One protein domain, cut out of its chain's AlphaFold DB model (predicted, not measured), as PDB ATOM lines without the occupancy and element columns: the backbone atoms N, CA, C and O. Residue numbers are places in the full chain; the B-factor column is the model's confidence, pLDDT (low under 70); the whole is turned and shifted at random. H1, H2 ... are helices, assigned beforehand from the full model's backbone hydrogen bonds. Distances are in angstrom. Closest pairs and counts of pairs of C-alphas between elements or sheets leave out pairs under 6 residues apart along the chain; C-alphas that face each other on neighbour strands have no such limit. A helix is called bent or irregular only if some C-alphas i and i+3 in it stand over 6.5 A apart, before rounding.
ATOM      1  N   VAL A   2      64.978  38.217  86.192       39.25
ATOM      2  CA  VAL A   2      63.991  37.301  86.814       39.25
ATOM      3  C   VAL A   2      62.537  37.607  86.419       39.25
ATOM      4  O   VAL A   2      61.789  36.694  86.100       39.25
ATOM      5  N   THR A   3      62.148  38.881  86.347       48.22
ATOM      6  CA  THR A   3      60.769  39.305  86.032       48.22
ATOM      7  C   THR A   3      60.336  39.002  84.599       48.22
ATOM      8  O   THR A   3      59.187  38.647  84.369       48.22
ATOM      9  N   VAL A   4      61.248  39.086  83.630       48.53
ATOM     10  CA  VAL A   4      60.946  38.839  82.209       48.53
ATOM     11  C   VAL A   4      61.042  37.360  81.865       48.53
ATOM     12  O   VAL A   4      60.210  36.873  81.111       48.53
ATOM     13  N   ALA A   5      61.978  36.620  82.469       48.97
ATOM     14  CA  ALA A   5      61.960  35.161  82.403       48.97
ATOM     15  C   ALA A   5      60.660  34.617  83.011       48.97
ATOM     16  O   ALA A   5      60.029  33.761  82.404       48.97
ATOM     17  N   ALA A   6      60.213  35.177  84.143       50.03
ATOM     18  CA  ALA A   6      58.929  34.854  84.757       50.03
ATOM     19  C   ALA A   6      57.732  35.262  83.884       50.03
ATOM     20  O   ALA A   6      56.767  34.513  83.816       50.03
ATOM     21  N   PHE A   7      57.789  36.396  83.181       55.03
ATOM     22  CA  PHE A   7      56.723  36.831  82.272       55.03
ATOM     23  C   PHE A   7      56.659  35.991  80.987       55.03
ATOM     24  O   PHE A   7      55.576  35.594  80.570       55.03
ATOM     25  N   ALA A   8      57.805  35.645  80.394       56.88
ATOM     26  CA  ALA A   8      57.893  34.718  79.265       56.88
ATOM     27  C   ALA A   8      57.400  33.317  79.664       56.88
ATOM     28  O   ALA A   8      56.587  32.732  78.952       56.88
ATOM     29  N   LEU A   9      57.805  32.834  80.847       59.84
ATOM     30  CA  LEU A   9      57.266  31.616  81.457       59.84
ATOM     31  C   LEU A   9      55.761  31.726  81.694       59.84
ATOM     32  O   LEU A   9      55.053  30.773  81.410       59.84
ATOM     33  N   ALA A  10      55.255  32.862  82.172       59.75
ATOM     34  CA  ALA A  10      53.830  33.065  82.420       59.75
ATOM     35  C   ALA A  10      53.011  33.072  81.121       59.75
ATOM     36  O   ALA A  10      51.945  32.463  81.083       59.75
ATOM     37  N   ILE A  11      53.510  33.691  80.045       63.00
ATOM     38  CA  ILE A  11      52.880  33.652  78.715       63.00
ATOM     39  C   ILE A  11      52.887  32.224  78.163       63.00
ATOM     40  O   ILE A  11      51.855  31.736  77.698       63.00
ATOM     41  N   GLU A  12      54.025  31.528  78.238       59.84
ATOM     42  CA  GLU A  12      54.108  30.133  77.806       59.84
ATOM     43  C   GLU A  12      53.186  29.227  78.626       59.84
ATOM     44  O   GLU A  12      52.490  28.394  78.045       59.84
ATOM     45  N   LEU A  13      53.120  29.423  79.946       59.84
ATOM     46  CA  LEU A  13      52.254  28.680  80.861       59.84
ATOM     47  C   LEU A  13      50.770  28.971  80.591       59.84
ATOM     48  O   LEU A  13      49.962  28.046  80.577       59.84
ATOM     49  N   ALA A  14      50.396  30.222  80.311       58.59
ATOM     50  CA  ALA A  14      49.026  30.610  79.975       58.59
ATOM     51  C   ALA A  14      48.573  30.013  78.630       58.59
ATOM     52  O   ALA A  14      47.504  29.405  78.542       58.59
ATOM     53  N   CYS A  15      49.409  30.089  77.588       58.72
ATOM     54  CA  CYS A  15      49.144  29.419  76.310       58.72
ATOM     55  C   CYS A  15      49.150  27.884  76.436       58.72
ATOM     56  O   CYS A  15      48.433  27.184  75.710       58.72
ATOM     57  N   TRP A  16      49.942  27.336  77.358       63.28
ATOM     58  CA  TRP A  16      49.980  25.911  77.676       63.28
ATOM     59  C   TRP A  16      48.696  25.439  78.376       63.28
ATOM     60  O   TRP A  16      48.099  24.452  77.937       63.28
ATOM     61  N   LEU A  17      48.202  26.183  79.373       57.22
ATOM     62  CA  LEU A  17      46.917  25.931  80.038       57.22
ATOM     63  C   LEU A  17      45.745  25.996  79.050       57.22
ATOM     64  O   LEU A  17      44.850  25.150  79.095       57.22
ATOM     65  N   ALA A  18      45.793  26.926  78.094       55.72
ATOM     66  CA  ALA A  18      44.785  27.040  77.042       55.72
ATOM     67  C   ALA A  18      44.755  25.836  76.075       55.72
ATOM     68  O   ALA A  18      43.731  25.582  75.446       55.72
ATOM     69  N   THR A  19      45.848  25.068  75.949       55.09
ATOM     70  CA  THR A  19      45.981  23.998  74.937       55.09
ATOM     71  C   THR A  19      45.910  22.559  75.481       55.09
ATOM     72  O   THR A  19      46.067  21.615  74.704       55.09
ATOM     73  N   LYS A  20      45.609  22.367  76.781       49.66
ATOM     74  CA  LYS A  20      45.252  21.087  77.455       49.66
ATOM     75  C   LYS A  20      46.003  19.820  76.979       49.66
ATOM     76  O   LYS A  20      45.388  18.772  76.787       49.66
ATOM     77  N   ARG A  21      47.330  19.854  76.787       49.00
ATOM     78  CA  ARG A  21      48.125  18.633  76.512       49.00
ATOM     79  C   ARG A  21      49.488  18.668  77.211       49.00
ATOM     80  O   ARG A  21      50.387  19.392  76.792       49.00
ATOM     81  N   ALA A  22      49.641  17.851  78.254       47.94
ATOM     82  CA  ALA A  22      50.892  17.642  78.980       47.94
ATOM     83  C   ALA A  22      51.693  16.476  78.364       47.94
ATOM     84  O   ALA A  22      51.198  15.358  78.263       47.94
ATOM     85  N   HIS A  23      52.930  16.740  77.935       52.94
ATOM     86  CA  HIS A  23      53.902  15.739  77.474       52.94
ATOM     87  C   HIS A  23      55.332  16.269  77.723       52.94
ATOM     88  O   HIS A  23      55.527  17.484  77.672       52.94
ATOM     89  N   PRO A  24      56.359  15.408  77.885       51.75
ATOM     90  CA  PRO A  24      57.763  15.798  78.112       51.75
ATOM     91  C   PRO A  24      58.358  16.685  77.003       51.75
ATOM     92  O   PRO A  24      59.326  17.406  77.223       51.75
ATOM     93  N   ARG A  25      57.725  16.721  75.823       54.78
ATOM     94  CA  ARG A  25      58.046  17.661  74.737       54.78
ATOM     95  C   ARG A  25      57.836  19.137  75.121       54.78
ATOM     96  O   ARG A  25      58.393  19.997  74.453       54.78
ATOM     97  N   ALA A  26      57.063  19.429  76.171       53.09
ATOM     98  CA  ALA A  26      56.786  20.788  76.638       53.09
ATOM     99  C   ALA A  26      57.974  21.429  77.382       53.09
ATOM    100  O   ALA A  26      58.260  22.604  77.173       53.09
ATOM    101  N   LEU A  27      58.720  20.660  78.184       58.38
ATOM    102  CA  LEU A  27      59.928  21.159  78.857       58.38
ATOM    103  C   LEU A  27      61.025  21.511  77.846       58.38
ATOM    104  O   LEU A  27      61.684  22.537  77.975       58.38
ATOM    105  N   ALA A  28      61.157  20.704  76.790       60.69
ATOM    106  CA  ALA A  28      62.076  20.989  75.695       60.69
ATOM    107  C   ALA A  28      61.726  22.303  74.974       60.69
ATOM    108  O   ALA A  28      62.625  23.055  74.619       60.69
ATOM    109  N   THR A  29      60.437  22.617  74.790       62.81
ATOM    110  CA  THR A  29      60.033  23.889  74.169       62.81
ATOM    111  C   THR A  29      60.316  25.098  75.056       62.81
ATOM    112  O   THR A  29      60.841  26.077  74.544       62.81
ATOM    113  N   VAL A  30      60.076  25.004  76.368       63.66
ATOM    114  CA  VAL A  30      60.394  26.083  77.327       63.66
ATOM    115  C   VAL A  30      61.907  26.322  77.392       63.66
ATOM    116  O   VAL A  30      62.374  27.458  77.355       63.66
ATOM    117  N   GLY A  31      62.699  25.243  77.414       65.81
ATOM    118  CA  GLY A  31      64.159  25.329  77.373       65.81
ATOM    119  C   GLY A  31      64.671  26.019  76.106       65.81
ATOM    120  O   GLY A  31      65.544  26.879  76.185       65.81
ATOM    121  N   VAL A  32      64.088  25.706  74.944       70.94
ATOM    122  CA  VAL A  32      64.426  26.367  73.671       70.94
ATOM    123  C   VAL A  32      64.048  27.850  73.690       70.94
ATOM    124  O   VAL A  32      64.841  28.671  73.233       70.94
ATOM    125  N   SER A  33      62.897  28.211  74.260       68.75
ATOM    126  CA  SER A  33      62.438  29.605  74.348       68.75
ATOM    127  C   SER A  33      63.323  30.505  75.210       68.75
ATOM    128  O   SER A  33      63.345  31.712  74.988       68.75
ATOM    129  N   LEU A  34      64.076  29.937  76.154       70.94
ATOM    130  CA  LEU A  34      65.046  30.668  76.976       70.94
ATOM    131  C   LEU A  34      66.466  30.604  76.396       70.94
ATOM    132  O   LEU A  34      67.174  31.610  76.364       70.94
ATOM    133  N   ALA A  35      66.890  29.435  75.907       78.81
ATOM    134  CA  ALA A  35      68.254  29.226  75.431       78.81
ATOM    135  C   ALA A  35      68.523  29.903  74.083       78.81
ATOM    136  O   ALA A  35      69.582  30.498  73.889       78.81
ATOM    137  N   LEU A  36      67.578  29.836  73.142       82.88
ATOM    138  CA  LEU A  36      67.797  30.328  71.784       82.88
ATOM    139  C   LEU A  36      67.989  31.861  71.725       82.88
ATOM    140  O   LEU A  36      68.952  32.301  71.092       82.88
ATOM    141  N   PRO A  37      67.169  32.685  72.412       85.69
ATOM    142  CA  PRO A  37      67.388  34.134  72.470       85.69
ATOM    143  C   PRO A  37      68.689  34.511  73.188       85.69
ATOM    144  O   PRO A  37      69.350  35.477  72.802       85.69
ATOM    145  N   LEU A  38      69.099  33.729  74.194       81.31
ATOM    146  CA  LEU A  38      70.363  33.933  74.904       81.31
ATOM    147  C   LEU A  38      71.564  33.683  73.988       81.31
ATOM    148  O   LEU A  38      72.443  34.536  73.897       81.31
ATOM    149  N   ILE A  39      71.579  32.553  73.276       84.69
ATOM    150  CA  ILE A  39      72.638  32.210  72.314       84.69
ATOM    151  C   ILE A  39      72.718  33.275  71.216       84.69
ATOM    152  O   ILE A  39      73.808  33.740  70.884       84.69
ATOM    153  N   ALA A  40      71.569  33.699  70.681       85.88
ATOM    154  CA  ALA A  40      71.518  34.740  69.664       85.88
ATOM    155  C   ALA A  40      72.051  36.083  70.189       85.88
ATOM    156  O   ALA A  40      72.809  36.744  69.490       85.88
ATOM    157  N   SER A  41      71.732  36.460  71.427       84.25
ATOM    158  CA  SER A  41      72.220  37.705  72.035       84.25
ATOM    159  C   SER A  41      73.714  37.652  72.378       84.25
ATOM    160  O   SER A  41      74.417  38.638  72.183       84.25
ATOM    161  N   LEU A  42      74.227  36.497  72.816       80.62
ATOM    162  CA  LEU A  42      75.663  36.275  73.028       80.62
ATOM    163  C   LEU A  42      76.442  36.393  71.717       80.62
ATOM    164  O   LEU A  42      77.427  37.123  71.650       80.62
ATOM    165  N   ALA A  43      75.966  35.739  70.655       82.06
ATOM    166  CA  ALA A  43      76.554  35.864  69.325       82.06
ATOM    167  C   ALA A  43      76.556  37.327  68.845       82.06
ATOM    168  O   ALA A  43      77.538  37.782  68.263       82.06
ATOM    169  N   PHE A  44      75.503  38.088  69.156       83.62
ATOM    170  CA  PHE A  44      75.421  39.500  68.798       83.62
ATOM    171  C   PHE A  44      76.478  40.342  69.511       83.62
ATOM    172  O   PHE A  44      76.972  41.283  68.920       83.62
ATOM    173  N   VAL A  45      76.846  40.037  70.755       80.88
ATOM    174  CA  VAL A  45      77.853  40.826  71.487       80.88
ATOM    175  C   VAL A  45      79.276  40.364  71.166       80.88
ATOM    176  O   VAL A  45      80.164  41.193  70.996       80.88
ATOM    177  N   CYS A  46      79.499  39.054  71.045       81.06
ATOM    178  CA  CYS A  46      80.838  38.472  70.934       81.06
ATOM    179  C   CYS A  46      81.424  38.482  69.516       81.06
ATOM    180  O   CYS A  46      82.641  38.419  69.358       81.06
ATOM    181  N   LEU A  47      80.588  38.500  68.477       82.62
ATOM    182  CA  LEU A  47      81.061  38.404  67.096       82.62
ATOM    183  C   LEU A  47      81.413  39.772  66.513       82.62
ATOM    184  O   LEU A  47      80.878  40.788  66.947       82.62
ATOM    185  N   SER A  48      82.255  39.801  65.480       82.50
ATOM    186  CA  SER A  48      82.476  41.004  64.672       82.50
ATOM    187  C   SER A  48      81.265  41.310  63.784       82.50
ATOM    188  O   SER A  48      80.472  40.424  63.458       82.50
ATOM    189  N   GLU A  49      81.125  42.565  63.362       80.50
ATOM    190  CA  GLU A  49      79.969  43.058  62.600       80.50
ATOM    191  C   GLU A  49      79.708  42.256  61.313       80.50
ATOM    192  O   GLU A  49      78.578  41.834  61.058       80.50
ATOM    193  N   TRP A  50      80.760  41.954  60.549       83.31
ATOM    194  CA  TRP A  50      80.674  41.125  59.342       83.31
ATOM    195  C   TRP A  50      80.160  39.711  59.631       83.31
ATOM    196  O   TRP A  50      79.345  39.169  58.879       83.31
ATOM    197  N   TRP A  51      80.587  39.111  60.744       85.25
ATOM    198  CA  TRP A  51      80.171  37.758  61.106       85.25
ATOM    199  C   TRP A  51      78.721  37.725  61.601       85.25
ATOM    200  O   TRP A  51      77.965  36.829  61.219       85.25
ATOM    201  N   ARG A  52      78.294  38.748  62.358       86.81
ATOM    202  CA  ARG A  52      76.885  38.948  62.745       86.81
ATOM    203  C   ARG A  52      75.990  39.040  61.511       86.81
ATOM    204  O   ARG A  52      75.013  38.300  61.413       86.81
ATOM    205  N   LEU A  53      76.350  39.899  60.551       87.56
ATOM    206  CA  LEU A  53      75.586  40.096  59.318       87.56
ATOM    207  C   LEU A  53      75.399  38.768  58.577       87.56
ATOM    208  O   LEU A  53      74.279  38.410  58.214       87.56
ATOM    209  N   THR A  54      76.489  38.019  58.406       87.12
ATOM    210  CA  THR A  54      76.487  36.741  57.687       87.12
ATOM    211  C   THR A  54      75.613  35.701  58.391       87.12
ATOM    212  O   THR A  54      74.735  35.105  57.765       87.12
ATOM    213  N   ILE A  55      75.791  35.520  59.706       88.81
ATOM    214  CA  ILE A  55      75.053  34.522  60.492       88.81
ATOM    215  C   ILE A  55      73.560  34.840  60.538       88.81
ATOM    216  O   ILE A  55      72.747  33.958  60.257       88.81
ATOM    217  N   TYR A  56      73.175  36.078  60.857       90.12
ATOM    218  CA  TYR A  56      71.756  36.421  60.974       90.12
ATOM    219  C   TYR A  56      71.056  36.465  59.615       90.12
ATOM    220  O   TYR A  56      69.901  36.053  59.529       90.12
ATOM    221  N   SER A  57      71.751  36.854  58.540       87.88
ATOM    222  CA  SER A  57      71.210  36.759  57.176       87.88
ATOM    223  C   SER A  57      70.975  35.305  56.767       87.88
ATOM    224  O   SER A  57      69.899  34.965  56.271       87.88
ATOM    225  N   ALA A  58      71.943  34.420  57.025       89.94
ATOM    226  CA  ALA A  58      71.805  32.992  56.748       89.94
ATOM    227  C   ALA A  58      70.682  32.358  57.584       89.94
ATOM    228  O   ALA A  58      69.855  31.618  57.048       89.94
ATOM    229  N   ALA A  59      70.599  32.688  58.876       87.19
ATOM    230  CA  ALA A  59      69.548  32.210  59.768       87.19
ATOM    231  C   ALA A  59      68.156  32.703  59.337       87.19
ATOM    232  O   ALA A  59      67.210  31.912  59.320       87.19
ATOM    233  N   ALA A  60      68.020  33.970  58.934       87.81
ATOM    234  CA  ALA A  60      66.769  34.527  58.422       87.81
ATOM    235  C   ALA A  60      66.339  33.848  57.110       87.81
ATOM    236  O   ALA A  60      65.177  33.475  56.958       87.81
ATOM    237  N   LEU A  61      67.276  33.606  56.187       88.12
ATOM    238  CA  LEU A  61      66.996  32.927  54.921       88.12
ATOM    239  C   LEU A  61      66.604  31.455  55.129       88.12
ATOM    240  O   LEU A  61      65.639  30.971  54.532       88.12
ATOM    241  N   LEU A  62      67.346  30.739  55.976       87.38
ATOM    242  CA  LEU A  62      67.099  29.330  56.274       87.38
ATOM    243  C   LEU A  62      65.746  29.153  56.971       87.38
ATOM    244  O   LEU A  62      64.937  28.331  56.544       87.38
ATOM    245  N   SER A  63      65.475  29.957  58.000       84.44
ATOM    246  CA  SER A  63      64.197  29.923  58.715       84.44
ATOM    247  C   SER A  63      63.028  30.308  57.810       84.44
ATOM    248  O   SER A  63      62.019  29.616  57.839       84.44
ATOM    249  N   TRP A  64      63.177  31.293  56.917       81.06
ATOM    250  CA  TRP A  64      62.153  31.627  55.920       81.06
ATOM    251  C   TRP A  64      61.864  30.480  54.940       81.06
ATOM    252  O   TRP A  64      60.713  30.255  54.558       81.06
ATOM    253  N   ARG A  65      62.891  29.724  54.526       82.62
ATOM    254  CA  ARG A  65      62.715  28.540  53.666       82.62
ATOM    255  C   ARG A  65      62.029  27.386  54.395       82.62
ATOM    256  O   ARG A  65      61.254  26.662  53.774       82.62
ATOM    257  N   LEU A  66      62.330  27.211  55.679       79.69
ATOM    258  CA  LEU A  66      61.791  26.137  56.517       79.69
ATOM    259  C   LEU A  66      60.432  26.482  57.141       79.69
ATOM    260  O   LEU A  66      59.712  25.577  57.567       79.69
ATOM    261  N   ALA A  67      60.073  27.765  57.202       72.75
ATOM    262  CA  ALA A  67      58.821  28.229  57.770       72.75
ATOM    263  C   ALA A  67      57.640  27.633  56.987       72.75
ATOM    264  O   ALA A  67      57.544  27.807  55.763       72.75
ATOM    265  N   PRO A  68      56.716  26.923  57.660       67.62
ATOM    266  CA  PRO A  68      55.551  26.391  56.984       67.62
ATOM    267  C   PRO A  68      54.716  27.551  56.458       67.62
ATOM    268  O   PRO A  68      54.334  28.461  57.196       67.62
ATOM    269  N   ARG A  69      54.438  27.507  55.156       67.31
ATOM    270  CA  ARG A  69      53.512  28.430  54.500       67.31
ATOM    271  C   ARG A  69      52.094  27.928  54.727       67.31
ATOM    272  O   ARG A  69      51.879  26.714  54.677       67.31
ATOM    273  N   VAL A  70      51.128  28.834  54.902       58.56
ATOM    274  CA  VAL A  70      49.708  28.467  54.811       58.56
ATOM    275  C   VAL A  70      49.482  27.858  53.427       58.56
ATOM    276  O   VAL A  70      49.437  28.554  52.417       58.56
ATOM    277  N   ALA A 186      49.357  39.697  60.547       72.00
ATOM    278  CA  ALA A 186      50.402  39.191  61.426       72.00
ATOM    279  C   ALA A 186      51.801  39.602  60.957       72.00
ATOM    280  O   ALA A 186      52.613  40.017  61.778       72.00
ATOM    281  N   LYS A 187      52.084  39.545  59.649       73.62
ATOM    282  CA  LYS A 187      53.361  40.015  59.085       73.62
ATOM    283  C   LYS A 187      53.552  41.517  59.279       73.62
ATOM    284  O   LYS A 187      54.632  41.931  59.687       73.62
ATOM    285  N   ALA A 188      52.514  42.317  59.033       74.75
ATOM    286  CA  ALA A 188      52.570  43.767  59.224       74.75
ATOM    287  C   ALA A 188      52.805  44.144  60.698       74.75
ATOM    288  O   ALA A 188      53.698  44.933  61.004       74.75
ATOM    289  N   VAL A 189      52.061  43.526  61.622       75.69
ATOM    290  CA  VAL A 189      52.230  43.734  63.070       75.69
ATOM    291  C   VAL A 189      53.602  43.247  63.534       75.69
ATOM    292  O   VAL A 189      54.272  43.946  64.285       75.69
ATOM    293  N   SER A 190      54.059  42.086  63.056       75.00
ATOM    294  CA  SER A 190      55.387  41.558  63.376       75.00
ATOM    295  C   SER A 190      56.492  42.521  62.944       75.00
ATOM    296  O   SER A 190      57.384  42.789  63.742       75.00
ATOM    297  N   ALA A 191      56.405  43.107  61.746       75.25
ATOM    298  CA  ALA A 191      57.361  44.115  61.293       75.25
ATOM    299  C   ALA A 191      57.381  45.345  62.217       75.25
ATOM    300  O   ALA A 191      58.455  45.763  62.636       75.25
ATOM    301  N   ALA A 192      56.211  45.870  62.600       77.88
ATOM    302  CA  ALA A 192      56.108  47.016  63.506       77.88
ATOM    303  C   ALA A 192      56.653  46.720  64.919       77.88
ATOM    304  O   ALA A 192      57.326  47.559  65.524       77.88
ATOM    305  N   VAL A 193      56.394  45.520  65.448       77.62
ATOM    306  CA  VAL A 193      56.936  45.062  66.739       77.62
ATOM    307  C   VAL A 193      58.455  44.914  66.661       77.62
ATOM    308  O   VAL A 193      59.156  45.389  67.552       77.62
ATOM    309  N   LEU A 194      58.973  44.314  65.586       79.19
ATOM    310  CA  LEU A 194      60.409  44.145  65.356       79.19
ATOM    311  C   LEU A 194      61.136  45.487  65.312       79.19
ATOM    312  O   LEU A 194      62.134  45.662  66.012       79.19
ATOM    313  N   THR A 195      60.630  46.445  64.534       76.00
ATOM    314  CA  THR A 195      61.235  47.778  64.438       76.00
ATOM    315  C   THR A 195      61.182  48.508  65.774       76.00
ATOM    316  O   THR A 195      62.180  49.093  66.186       76.00
ATOM    317  N   SER A 196      60.059  48.424  66.494       78.31
ATOM    318  CA  SER A 196      59.899  49.075  67.801       78.31
ATOM    319  C   SER A 196      60.845  48.494  68.852       78.31
ATOM    320  O   SER A 196      61.484  49.243  69.586       78.31
ATOM    321  N   LEU A 197      60.991  47.166  68.905       79.06
ATOM    322  CA  LEU A 197      61.920  46.501  69.821       79.06
ATOM    323  C   LEU A 197      63.379  46.785  69.465       79.06
ATOM    324  O   LEU A 197      64.199  46.956  70.367       79.06
ATOM    325  N   ALA A 198      63.719  46.845  68.175       76.12
ATOM    326  CA  ALA A 198      65.067  47.196  67.739       76.12
ATOM    327  C   ALA A 198      65.417  48.624  68.182       76.12
ATOM    328  O   ALA A 198      66.436  48.826  68.838       76.12
ATOM    329  N   LEU A 199      64.525  49.587  67.931       78.25
ATOM    330  CA  LEU A 199      64.678  50.972  68.384       78.25
ATOM    331  C   LEU A 199      64.757  51.076  69.911       78.25
ATOM    332  O   LEU A 199      65.630  51.766  70.427       78.25
ATOM    333  N   LEU A 200      63.907  50.354  70.646       79.50
ATOM    334  CA  LEU A 200      63.937  50.335  72.111       79.50
ATOM    335  C   LEU A 200      65.265  49.786  72.646       79.50
ATOM    336  O   LEU A 200      65.824  50.341  73.589       79.50
ATOM    337  N   THR A 201      65.781  48.718  72.034       75.56
ATOM    338  CA  THR A 201      67.082  48.135  72.391       75.56
ATOM    339  C   THR A 201      68.199  49.147  72.158       75.56
ATOM    340  O   THR A 201      69.061  49.305  73.017       75.56
ATOM    341  N   LEU A 202      68.152  49.882  71.040       70.81
ATOM    342  CA  LEU A 202      69.125  50.926  70.724       70.81
ATOM    343  C   LEU A 202      69.037  52.102  71.710       70.81
ATOM    344  O   LEU A 202      70.036  52.466  72.318       70.81
ATOM    345  N   CYS A 203      67.846  52.648  71.959       70.75
ATOM    346  CA  CYS A 203      67.661  53.736  72.923       70.75
ATOM    347  C   CYS A 203      68.105  53.330  74.338       70.75
ATOM    348  O   CYS A 203      68.798  54.081  75.022       70.75
ATOM    349  N   SER A 204      67.750  52.119  74.770       70.25
ATOM    350  CA  SER A 204      68.115  51.603  76.091       70.25
ATOM    351  C   SER A 204      69.612  51.336  76.239       70.25
ATOM    352  O   SER A 204      70.152  51.589  77.314       70.25
ATOM    353  N   ALA A 205      70.272  50.818  75.201       66.94
ATOM    354  CA  ALA A 205      71.671  50.406  75.276       66.94
ATOM    355  C   ALA A 205      72.673  51.509  74.898       66.94
ATOM    356  O   ALA A 205      73.811  51.443  75.350       66.94
ATOM    357  N   TYR A 206      72.268  52.497  74.089       62.03
ATOM    358  CA  TYR A 206      73.170  53.521  73.544       62.03
ATOM    359  C   TYR A 206      72.852  54.951  73.997       62.03
ATOM    360  O   TYR A 206      73.765  55.767  74.060       62.03
ATOM    361  N   VAL A 207      71.590  55.280  74.297       61.50
ATOM    362  CA  VAL A 207      71.185  56.669  74.610       61.50
ATOM    363  C   VAL A 207      71.074  56.903  76.116       61.50
ATOM    364  O   VAL A 207      71.485  57.943  76.617       61.50
ATOM    365  N   LEU A 208      70.525  55.936  76.856       56.78
ATOM    366  CA  LEU A 208      70.197  56.106  78.278       56.78
ATOM    367  C   LEU A 208      71.334  55.740  79.244       56.78
ATOM    368  O   LEU A 208      71.231  55.994  80.443       56.78
ATOM    369  N   SER A 209      72.405  55.102  78.776       53.69
ATOM    370  CA  SER A 209      73.541  54.714  79.617       53.69
ATOM    371  C   SER A 209      74.788  54.457  78.774       53.69
ATOM    372  O   SER A 209      74.650  53.913  77.680       53.69
ATOM    373  N   PRO A 210      75.994  54.789  79.273       58.94
ATOM    374  CA  PRO A 210      77.224  54.467  78.571       58.94
ATOM    375  C   PRO A 210      77.352  52.941  78.374       58.94
ATOM    376  O   PRO A 210      76.894  52.160  79.219       58.94
ATOM    377  N   PRO A 211      77.910  52.507  77.237       62.47
ATOM    378  CA  PRO A 211      77.776  51.140  76.746       62.47
ATOM    379  C   PRO A 211      78.763  50.170  77.401       62.47
ATOM    380  O   PRO A 211      79.929  50.098  77.025       62.47
ATOM    381  N   ASP A 212      78.245  49.341  78.306       70.75
ATOM    382  CA  ASP A 212      78.917  48.125  78.763       70.75
ATOM    383  C   ASP A 212      78.356  46.909  78.012       70.75
ATOM    384  O   ASP A 212      77.136  46.747  77.878       70.75
ATOM    385  N   ALA A 213      79.233  45.999  77.579       69.88
ATOM    386  CA  ALA A 213      78.860  44.786  76.842       69.88
ATOM    387  C   ALA A 213      77.784  43.949  77.563       69.88
ATOM    388  O   ALA A 213      76.897  43.379  76.925       69.88
ATOM    389  N   LEU A 214      77.808  43.931  78.900       74.75
ATOM    390  CA  LEU A 214      76.827  43.223  79.725       74.75
ATOM    391  C   LEU A 214      75.434  43.868  79.661       74.75
ATOM    392  O   LEU A 214      74.430  43.159  79.600       74.75
ATOM    393  N   ARG A 215      75.345  45.203  79.602       74.50
ATOM    394  CA  ARG A 215      74.063  45.917  79.473       74.50
ATOM    395  C   ARG A 215      73.452  45.725  78.088       74.50
ATOM    396  O   ARG A 215      72.250  45.472  77.989       74.50
ATOM    397  N   ILE A 216      74.279  45.766  77.041       76.81
ATOM    398  CA  ILE A 216      73.864  45.463  75.663       76.81
ATOM    399  C   ILE A 216      73.340  44.025  75.581       76.81
ATOM    400  O   ILE A 216      72.245  43.802  75.062       76.81
ATOM    401  N   LEU A 217      74.071  43.062  76.158       79.88
ATOM    402  CA  LEU A 217      73.660  41.660  76.212       79.88
ATOM    403  C   LEU A 217      72.313  41.490  76.924       79.88
ATOM    404  O   LEU A 217      71.422  40.824  76.401       79.88
ATOM    405  N   CYS A 218      72.142  42.107  78.097       79.56
ATOM    406  CA  CYS A 218      70.895  42.029  78.851       79.56
ATOM    407  C   CYS A 218      69.717  42.640  78.082       79.56
ATOM    408  O   CYS A 218      68.655  42.025  78.036       79.56
ATOM    409  N   SER A 219      69.887  43.813  77.465       81.31
ATOM    410  CA  SER A 219      68.823  44.475  76.696       81.31
ATOM    411  C   SER A 219      68.434  43.667  75.453       81.31
ATOM    412  O   SER A 219      67.253  43.378  75.239       81.31
ATOM    413  N   ALA A 220      69.427  43.196  74.689       82.88
ATOM    414  CA  ALA A 220      69.211  42.343  73.525       82.88
ATOM    415  C   ALA A 220      68.519  41.026  73.905       82.88
ATOM    416  O   ALA A 220      67.570  40.615  73.237       82.88
ATOM    417  N   TYR A 221      68.927  40.398  75.013       82.69
ATOM    418  CA  TYR A 221      68.308  39.172  75.514       82.69
ATOM    419  C   TYR A 221      66.853  39.378  75.942       82.69
ATOM    420  O   TYR A 221      65.986  38.587  75.583       82.69
ATOM    421  N   LEU A 222      66.555  40.446  76.688       81.88
ATOM    422  CA  LEU A 222      65.194  40.705  77.165       81.88
ATOM    423  C   LEU A 222      64.223  40.918  76.000       81.88
ATOM    424  O   LEU A 222      63.162  40.293  75.958       81.88
ATOM    425  N   ASN A 223      64.606  41.748  75.028       83.75
ATOM    426  CA  ASN A 223      63.763  42.042  73.871       83.75
ATOM    427  C   ASN A 223      63.634  40.833  72.933       83.75
ATOM    428  O   ASN A 223      62.541  40.547  72.443       83.75
ATOM    429  N   SER A 224      64.710  40.065  72.743       83.88
ATOM    430  CA  SER A 224      64.686  38.846  71.929       83.88
ATOM    431  C   SER A 224      63.868  37.715  72.561       83.88
ATOM    432  O   SER A 224      63.132  37.030  71.849       83.88
ATOM    433  N   ALA A 225      63.924  37.535  73.884       82.25
ATOM    434  CA  ALA A 225      63.134  36.528  74.593       82.25
ATOM    435  C   ALA A 225      61.632  36.851  74.564       82.25
ATOM    436  O   ALA A 225      60.809  35.966  74.309       82.25
ATOM    437  N   LEU A 226      61.263  38.123  74.756       82.31
ATOM    438  CA  LEU A 226      59.875  38.584  74.623       82.31
ATOM    439  C   LEU A 226      59.352  38.383  73.199       82.31
ATOM    440  O   LEU A 226      58.259  37.849  73.005       82.31
ATOM    441  N   LEU A 227      60.143  38.754  72.194       84.69
ATOM    442  CA  LEU A 227      59.796  38.560  70.789       84.69
ATOM    443  C   LEU A 227      59.618  37.078  70.437       84.69
ATOM    444  O   LEU A 227      58.641  36.713  69.784       84.69
ATOM    445  N   PHE A 228      60.549  36.222  70.861       84.62
ATOM    446  CA  PHE A 228      60.520  34.797  70.540       84.62
ATOM    447  C   PHE A 228      59.310  34.103  71.175       84.62
ATOM    448  O   PHE A 228      58.560  33.419  70.479       84.62
ATOM    449  N   SER A 229      59.082  34.322  72.474       79.62
ATOM    450  CA  SER A 229      57.962  33.727  73.217       79.62
ATOM    451  C   SER A 229      56.598  34.191  72.695       79.62
ATOM    452  O   SER A 229      55.725  33.360  72.437       79.62
ATOM    453  N   SER A 230      56.422  35.495  72.452       79.81
ATOM    454  CA  SER A 230      55.178  36.039  71.884       79.81
ATOM    455  C   SER A 230      54.915  35.540  70.459       79.81
ATOM    456  O   SER A 230      53.793  35.133  70.143       79.81
ATOM    457  N   SER A 231      55.950  35.476  69.616       81.75
ATOM    458  CA  SER A 231      55.839  34.937  68.254       81.75
ATOM    459  C   SER A 231      55.497  33.446  68.266       81.75
ATOM    460  O   SER A 231      54.601  33.007  67.544       81.75
ATOM    461  N   ALA A 232      56.164  32.656  69.111       82.00
ATOM    462  CA  ALA A 232      55.897  31.230  69.246       82.00
ATOM    463  C   ALA A 232      54.464  30.975  69.738       82.00
ATOM    464  O   ALA A 232      53.768  30.125  69.183       82.00
ATOM    465  N   ALA A 233      53.988  31.733  70.728       75.56
ATOM    466  CA  ALA A 233      52.614  31.651  71.214       75.56
ATOM    467  C   ALA A 233      51.593  31.949  70.103       75.56
ATOM    468  O   ALA A 233      50.680  31.153  69.874       75.56
ATOM    469  N   PHE A 234      51.790  33.043  69.359       77.31
ATOM    470  CA  PHE A 234      50.908  33.443  68.263       77.31
ATOM    471  C   PHE A 234      50.863  32.395  67.141       77.31
ATOM    472  O   PHE A 234      49.797  31.897  66.774       77.31
ATOM    473  N   PHE A 235      52.021  31.986  66.617       76.81
ATOM    474  CA  PHE A 235      52.079  31.058  65.486       76.81
ATOM    475  C   PHE A 235      51.688  29.623  65.848       76.81
ATOM    476  O   PHE A 235      51.325  28.843  64.964       76.81
ATOM    477  N   ARG A 236      51.692  29.267  67.136       76.31
ATOM    478  CA  ARG A 236      51.174  27.978  67.612       76.31
ATOM    479  C   ARG A 236      49.675  27.839  67.394       76.31
ATOM    480  O   ARG A 236      49.234  26.720  67.139       76.31
ATOM    481  N   LEU A 237      48.931  28.947  67.416       70.94
ATOM    482  CA  LEU A 237      47.505  28.969  67.076       70.94
ATOM    483  C   LEU A 237      47.262  28.653  65.592       70.94
ATOM    484  O   LEU A 237      46.235  28.075  65.256       70.94
ATOM    485  N   LEU A 238      48.214  28.990  64.714       69.88
ATOM    486  CA  LEU A 238      48.062  28.882  63.258       69.88
ATOM    487  C   LEU A 238      48.669  27.600  62.663       69.88
ATOM    488  O   LEU A 238      48.090  27.005  61.758       69.88
ATOM    489  N   TYR A 239      49.832  27.161  63.154       69.06
ATOM    490  CA  TYR A 239      50.639  26.110  62.511       69.06
ATOM    491  C   TYR A 239      51.018  24.945  63.440       69.06
ATOM    492  O   TYR A 239      51.755  24.038  63.039       69.06
ATOM    493  N   GLY A 240      50.557  24.957  64.695       70.44
ATOM    494  CA  GLY A 240      50.985  24.001  65.718       70.44
ATOM    495  C   GLY A 240      52.450  24.185  66.148       70.44
ATOM    496  O   GLY A 240      53.123  25.137  65.765       70.44
ATOM    497  N   GLY A 241      52.971  23.268  66.973       70.12
ATOM    498  CA  GLY A 241      54.239  23.480  67.694       70.12
ATOM    499  C   GLY A 241      55.490  23.649  66.819       70.12
ATOM    500  O   GLY A 241      56.294  24.540  67.069       70.12
ATOM    501  N   ARG A 242      55.666  22.829  65.771       75.19
ATOM    502  CA  ARG A 242      56.855  22.925  64.894       75.19
ATOM    503  C   ARG A 242      56.831  24.175  64.017       75.19
ATOM    504  O   ARG A 242      57.865  24.811  63.843       75.19
ATOM    505  N   GLY A 243      55.661  24.529  63.487       75.62
ATOM    506  CA  GLY A 243      55.517  25.734  62.673       75.62
ATOM    507  C   GLY A 243      55.673  27.010  63.484       75.62
ATOM    508  O   GLY A 243      56.316  27.946  63.019       75.62
ATOM    509  N   ALA A 244      55.176  27.007  64.721       79.56
ATOM    510  CA  ALA A 244      55.377  28.092  65.668       79.56
ATOM    511  C   ALA A 244      56.851  28.402  65.911       79.56
ATOM    512  O   ALA A 244      57.263  29.554  65.813       79.56
ATOM    513  N   LEU A 245      57.642  27.361  66.181       82.56
ATOM    514  CA  LEU A 245      59.074  27.502  66.409       82.56
ATOM    515  C   LEU A 245      59.770  28.067  65.173       82.56
ATOM    516  O   LEU A 245      60.500  29.038  65.309       82.56
ATOM    517  N   ALA A 246      59.511  27.539  63.973       85.31
ATOM    518  CA  ALA A 246      60.153  28.033  62.750       85.31
ATOM    519  C   ALA A 246      59.906  29.536  62.518       85.31
ATOM    520  O   ALA A 246      60.856  30.287  62.294       85.31
ATOM    521  N   HIS A 247      58.655  29.989  62.657       83.69
ATOM    522  CA  HIS A 247      58.309  31.409  62.523       83.69
ATOM    523  C   HIS A 247      58.886  32.271  63.658       83.69
ATOM    524  O   HIS A 247      59.374  33.370  63.403       83.69
ATOM    525  N   ALA A 248      58.920  31.774  64.899       86.81
ATOM    526  CA  ALA A 248      59.570  32.470  66.015       86.81
ATOM    527  C   ALA A 248      61.094  32.588  65.826       86.81
ATOM    528  O   ALA A 248      61.683  33.626  66.118       86.81
ATOM    529  N   THR A 249      61.728  31.552  65.267       88.12
ATOM    530  CA  THR A 249      63.160  31.562  64.920       88.12
ATOM    531  C   THR A 249      63.443  32.598  63.832       88.12
ATOM    532  O   THR A 249      64.447  33.303  63.892       88.12
ATOM    533  N   GLN A 250      62.539  32.723  62.856       89.69
ATOM    534  CA  GLN A 250      62.627  33.738  61.809       89.69
ATOM    535  C   GLN A 250      62.497  35.158  62.381       89.69
ATOM    536  O   GLN A 250      63.293  36.032  62.034       89.69
ATOM    537  N   ALA A 251      61.539  35.393  63.283       88.25
ATOM    538  CA  ALA A 251      61.391  36.676  63.974       88.25
ATOM    539  C   ALA A 251      62.659  37.035  64.770       88.25
ATOM    540  O   ALA A 251      63.164  38.150  64.676       88.25
ATOM    541  N   LEU A 252      63.242  36.065  65.477       90.44
ATOM    542  CA  LEU A 252      64.488  36.253  66.219       90.44
ATOM    543  C   LEU A 252      65.678  36.594  65.305       90.44
ATOM    544  O   LEU A 252      66.428  37.529  65.583       90.44
ATOM    545  N   ALA A 253      65.852  35.861  64.203       89.94
ATOM    546  CA  ALA A 253      66.939  36.106  63.256       89.94
ATOM    547  C   ALA A 253      66.818  37.488  62.593       89.94
ATOM    548  O   ALA A 253      67.806  38.210  62.473       89.94
ATOM    549  N   THR A 254      65.601  37.877  62.205       89.44
ATOM    550  CA  THR A 254      65.335  39.191  61.599       89.44
ATOM    551  C   THR A 254      65.528  40.342  62.585       89.44
ATOM    552  O   THR A 254      66.079  41.369  62.201       89.44
ATOM    553  N   PHE A 255      65.175  40.158  63.861       90.06
ATOM    554  CA  PHE A 255      65.467  41.121  64.924       90.06
ATOM    555  C   PHE A 255      66.968  41.391  65.070       90.06
ATOM    556  O   PHE A 255      67.396  42.544  65.026       90.06
ATOM    557  N   HIS A 256      67.787  40.343  65.185       88.06
ATOM    558  CA  HIS A 256      69.234  40.514  65.323       88.06
ATOM    559  C   HIS A 256      69.908  41.020  64.044       88.06
ATOM    560  O   HIS A 256      70.891  41.758  64.125       88.06
ATOM    561  N   LEU A 257      69.369  40.695  62.865       88.31
ATOM    562  CA  LEU A 257      69.810  41.301  61.611       88.31
ATOM    563  C   LEU A 257      69.551  42.815  61.611       88.31
ATOM    564  O   LEU A 257      70.461  43.584  61.315       88.31
ATOM    565  N   ALA A 258      68.347  43.244  62.000       85.88
ATOM    566  CA  ALA A 258      67.996  44.660  62.101       85.88
ATOM    567  C   ALA A 258      68.873  45.398  63.126       85.88
ATOM    568  O   ALA A 258      69.369  46.484  62.833       85.88
ATOM    569  N   LEU A 259      69.132  44.787  64.288       83.81
ATOM    570  CA  LEU A 259      70.065  45.329  65.280       83.81
ATOM    571  C   LEU A 259      71.491  45.457  64.737       83.81
ATOM    572  O   LEU A 259      72.145  46.456  65.006       83.81
ATOM    573  N   THR A 260      71.965  44.469  63.972       85.25
ATOM    574  CA  THR A 260      73.314  44.485  63.382       85.25
ATOM    575  C   THR A 260      73.453  45.617  62.369       85.25
ATOM    576  O   THR A 260      74.418  46.373  62.422       85.25
ATOM    577  N   LEU A 261      72.462  45.768  61.487       84.69
ATOM    578  CA  LEU A 261      72.422  46.858  60.512       84.69
ATOM    579  C   LEU A 261      72.383  48.224  61.208       84.69
ATOM    580  O   LEU A 261      73.105  49.134  60.816       84.69
ATOM    581  N   ALA A 262      71.590  48.356  62.272       79.75
ATOM    582  CA  ALA A 262      71.525  49.593  63.038       79.75
ATOM    583  C   ALA A 262      72.836  49.903  63.786       79.75
ATOM    584  O   ALA A 262      73.258  51.055  63.802       79.75
ATOM    585  N   SER A 263      73.518  48.898  64.351       76.69
ATOM    586  CA  SER A 263      74.818  49.095  65.013       76.69
ATOM    587  C   SER A 263      75.957  49.416  64.045       76.69
ATOM    588  O   SER A 263      76.925  50.039  64.446       76.69
ATOM    589  N   MET A 264      75.856  49.028  62.770       77.62
ATOM    590  CA  MET A 264      76.829  49.449  61.749       77.62
ATOM    591  C   MET A 264      76.679  50.935  61.386       77.62
ATOM    592  O   MET A 264      77.651  51.580  61.008       77.62
ATOM    593  N   LEU A 265      75.466  51.492  61.501       74.12
ATOM    594  CA  LEU A 265      75.204  52.923  61.292       74.12
ATOM    595  C   LEU A 265      75.601  53.772  62.510       74.12
ATOM    596  O   LEU A 265      75.882  54.960  62.362       74.12
ATOM    597  N   TRP A 266      75.630  53.168  63.700       66.38
ATOM    598  CA  TRP A 266      76.063  53.788  64.950       66.38
ATOM    599  C   TRP A 266      77.069  52.870  65.663       66.38
ATOM    600  O   TRP A 266      76.649  52.035  66.475       66.38
TER     601      TRP A 266
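What this domain is: This is residues 2 to 70 and 186 to 266 of the 275 residues of an uncharacterized protein of Thermoprotei archaeon (UniProt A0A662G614). A long bent helix, H5, folds back on itself, and its two arms H5a and H5b make the core of an up-and-down helix bundle. H2 and H4 pack on opposite sides of this folded helix, touching both arms, while H1 packs on H5a and H3 packs on H5b. The printed part has 150 residues with five named helices, H1 to H5 in order along the chain, and no named strand; the class is all helix. It is compact, with a radius of gyration of the C-alphas of 15.2 A and spans of 46 by 34 by 26 A.

Where its parts are: H1 is residues 2 to 18, 23.9 A long, and begins at C-alpha 2 at (63.991, 37.301, 86.814). H2 is residues 25 to 46, 31.1 A, and H3 residues 49 to 66, 25.6 A. After the cut, H4 is residues 186 to 207, 30.2 A, beginning at C-alpha 186 at (50.402, 39.191, 61.426). H5, residues 213 to 265, was assigned as one helix by its hydrogen bonds but is bent: C-alphas 238 and 241 are 9.3 A apart. Its arms are H5a, residues 213 to 238, 37.2 A, and H5b, residues 241 to 265, 36.7 A, ending at C-alpha 265 at (75.204, 52.923, 61.292).

How they stand to each other: H5 is the hub, touching four other helices. Its arms touch, with Phe 235 and Ala 244 the closest C-alphas at 4.4 A, and run opposite ways at a shallow tilt of 34 degrees, only just short of steep. H5b touches H3, closest C-alphas Ala 60 and Ala 253 at 5.1 A, opposite ways at a shallow tilt of 26 degrees. H2 touches H5a, closest C-alphas Pro 37 and Ala 225 at 5.3 A, at a tilt of 37 degrees, only just steep. With residues 37 to 44 alone H2 touches residues 252 to 260 of H5b, closest C-alphas Phe 44 and His 256 at 7.2 A. H4 and H5a form a helical hairpin, closest C-alphas Ala 205 and Ile 216 at 5.4 A; residues 215 to 227 of H5a alone touch H4. Residues 251 to 259 of H5b alone touch H4, closest C-alphas Ala 198 and Leu 259 at 5.9 A. H1 touches residues 222 to 233 of H5a alone, the same way at 6 degrees, closest C-alphas Ala 8 and Ser 229 at 6.1 A. H2 and H4 are apart. Every O i to N i+4 pair is within hydrogen-bond range in H1, H3, H4 and H5b; the counts are 16 of 18 in H2 and 20 of 22 in H5a.

The domain as a whole: The C-alphas farthest apart are those of Lys 20 and Trp 266, 46.6 A. Residues 71 to 185 are not printed; C-alphas 70 and 186 are 12.6 A apart across the cut. Of the links printed whole, none is long. The mean pLDDT of the printed part is 74.2; residues 2 to 31 and 205 to 211 are among those under 70.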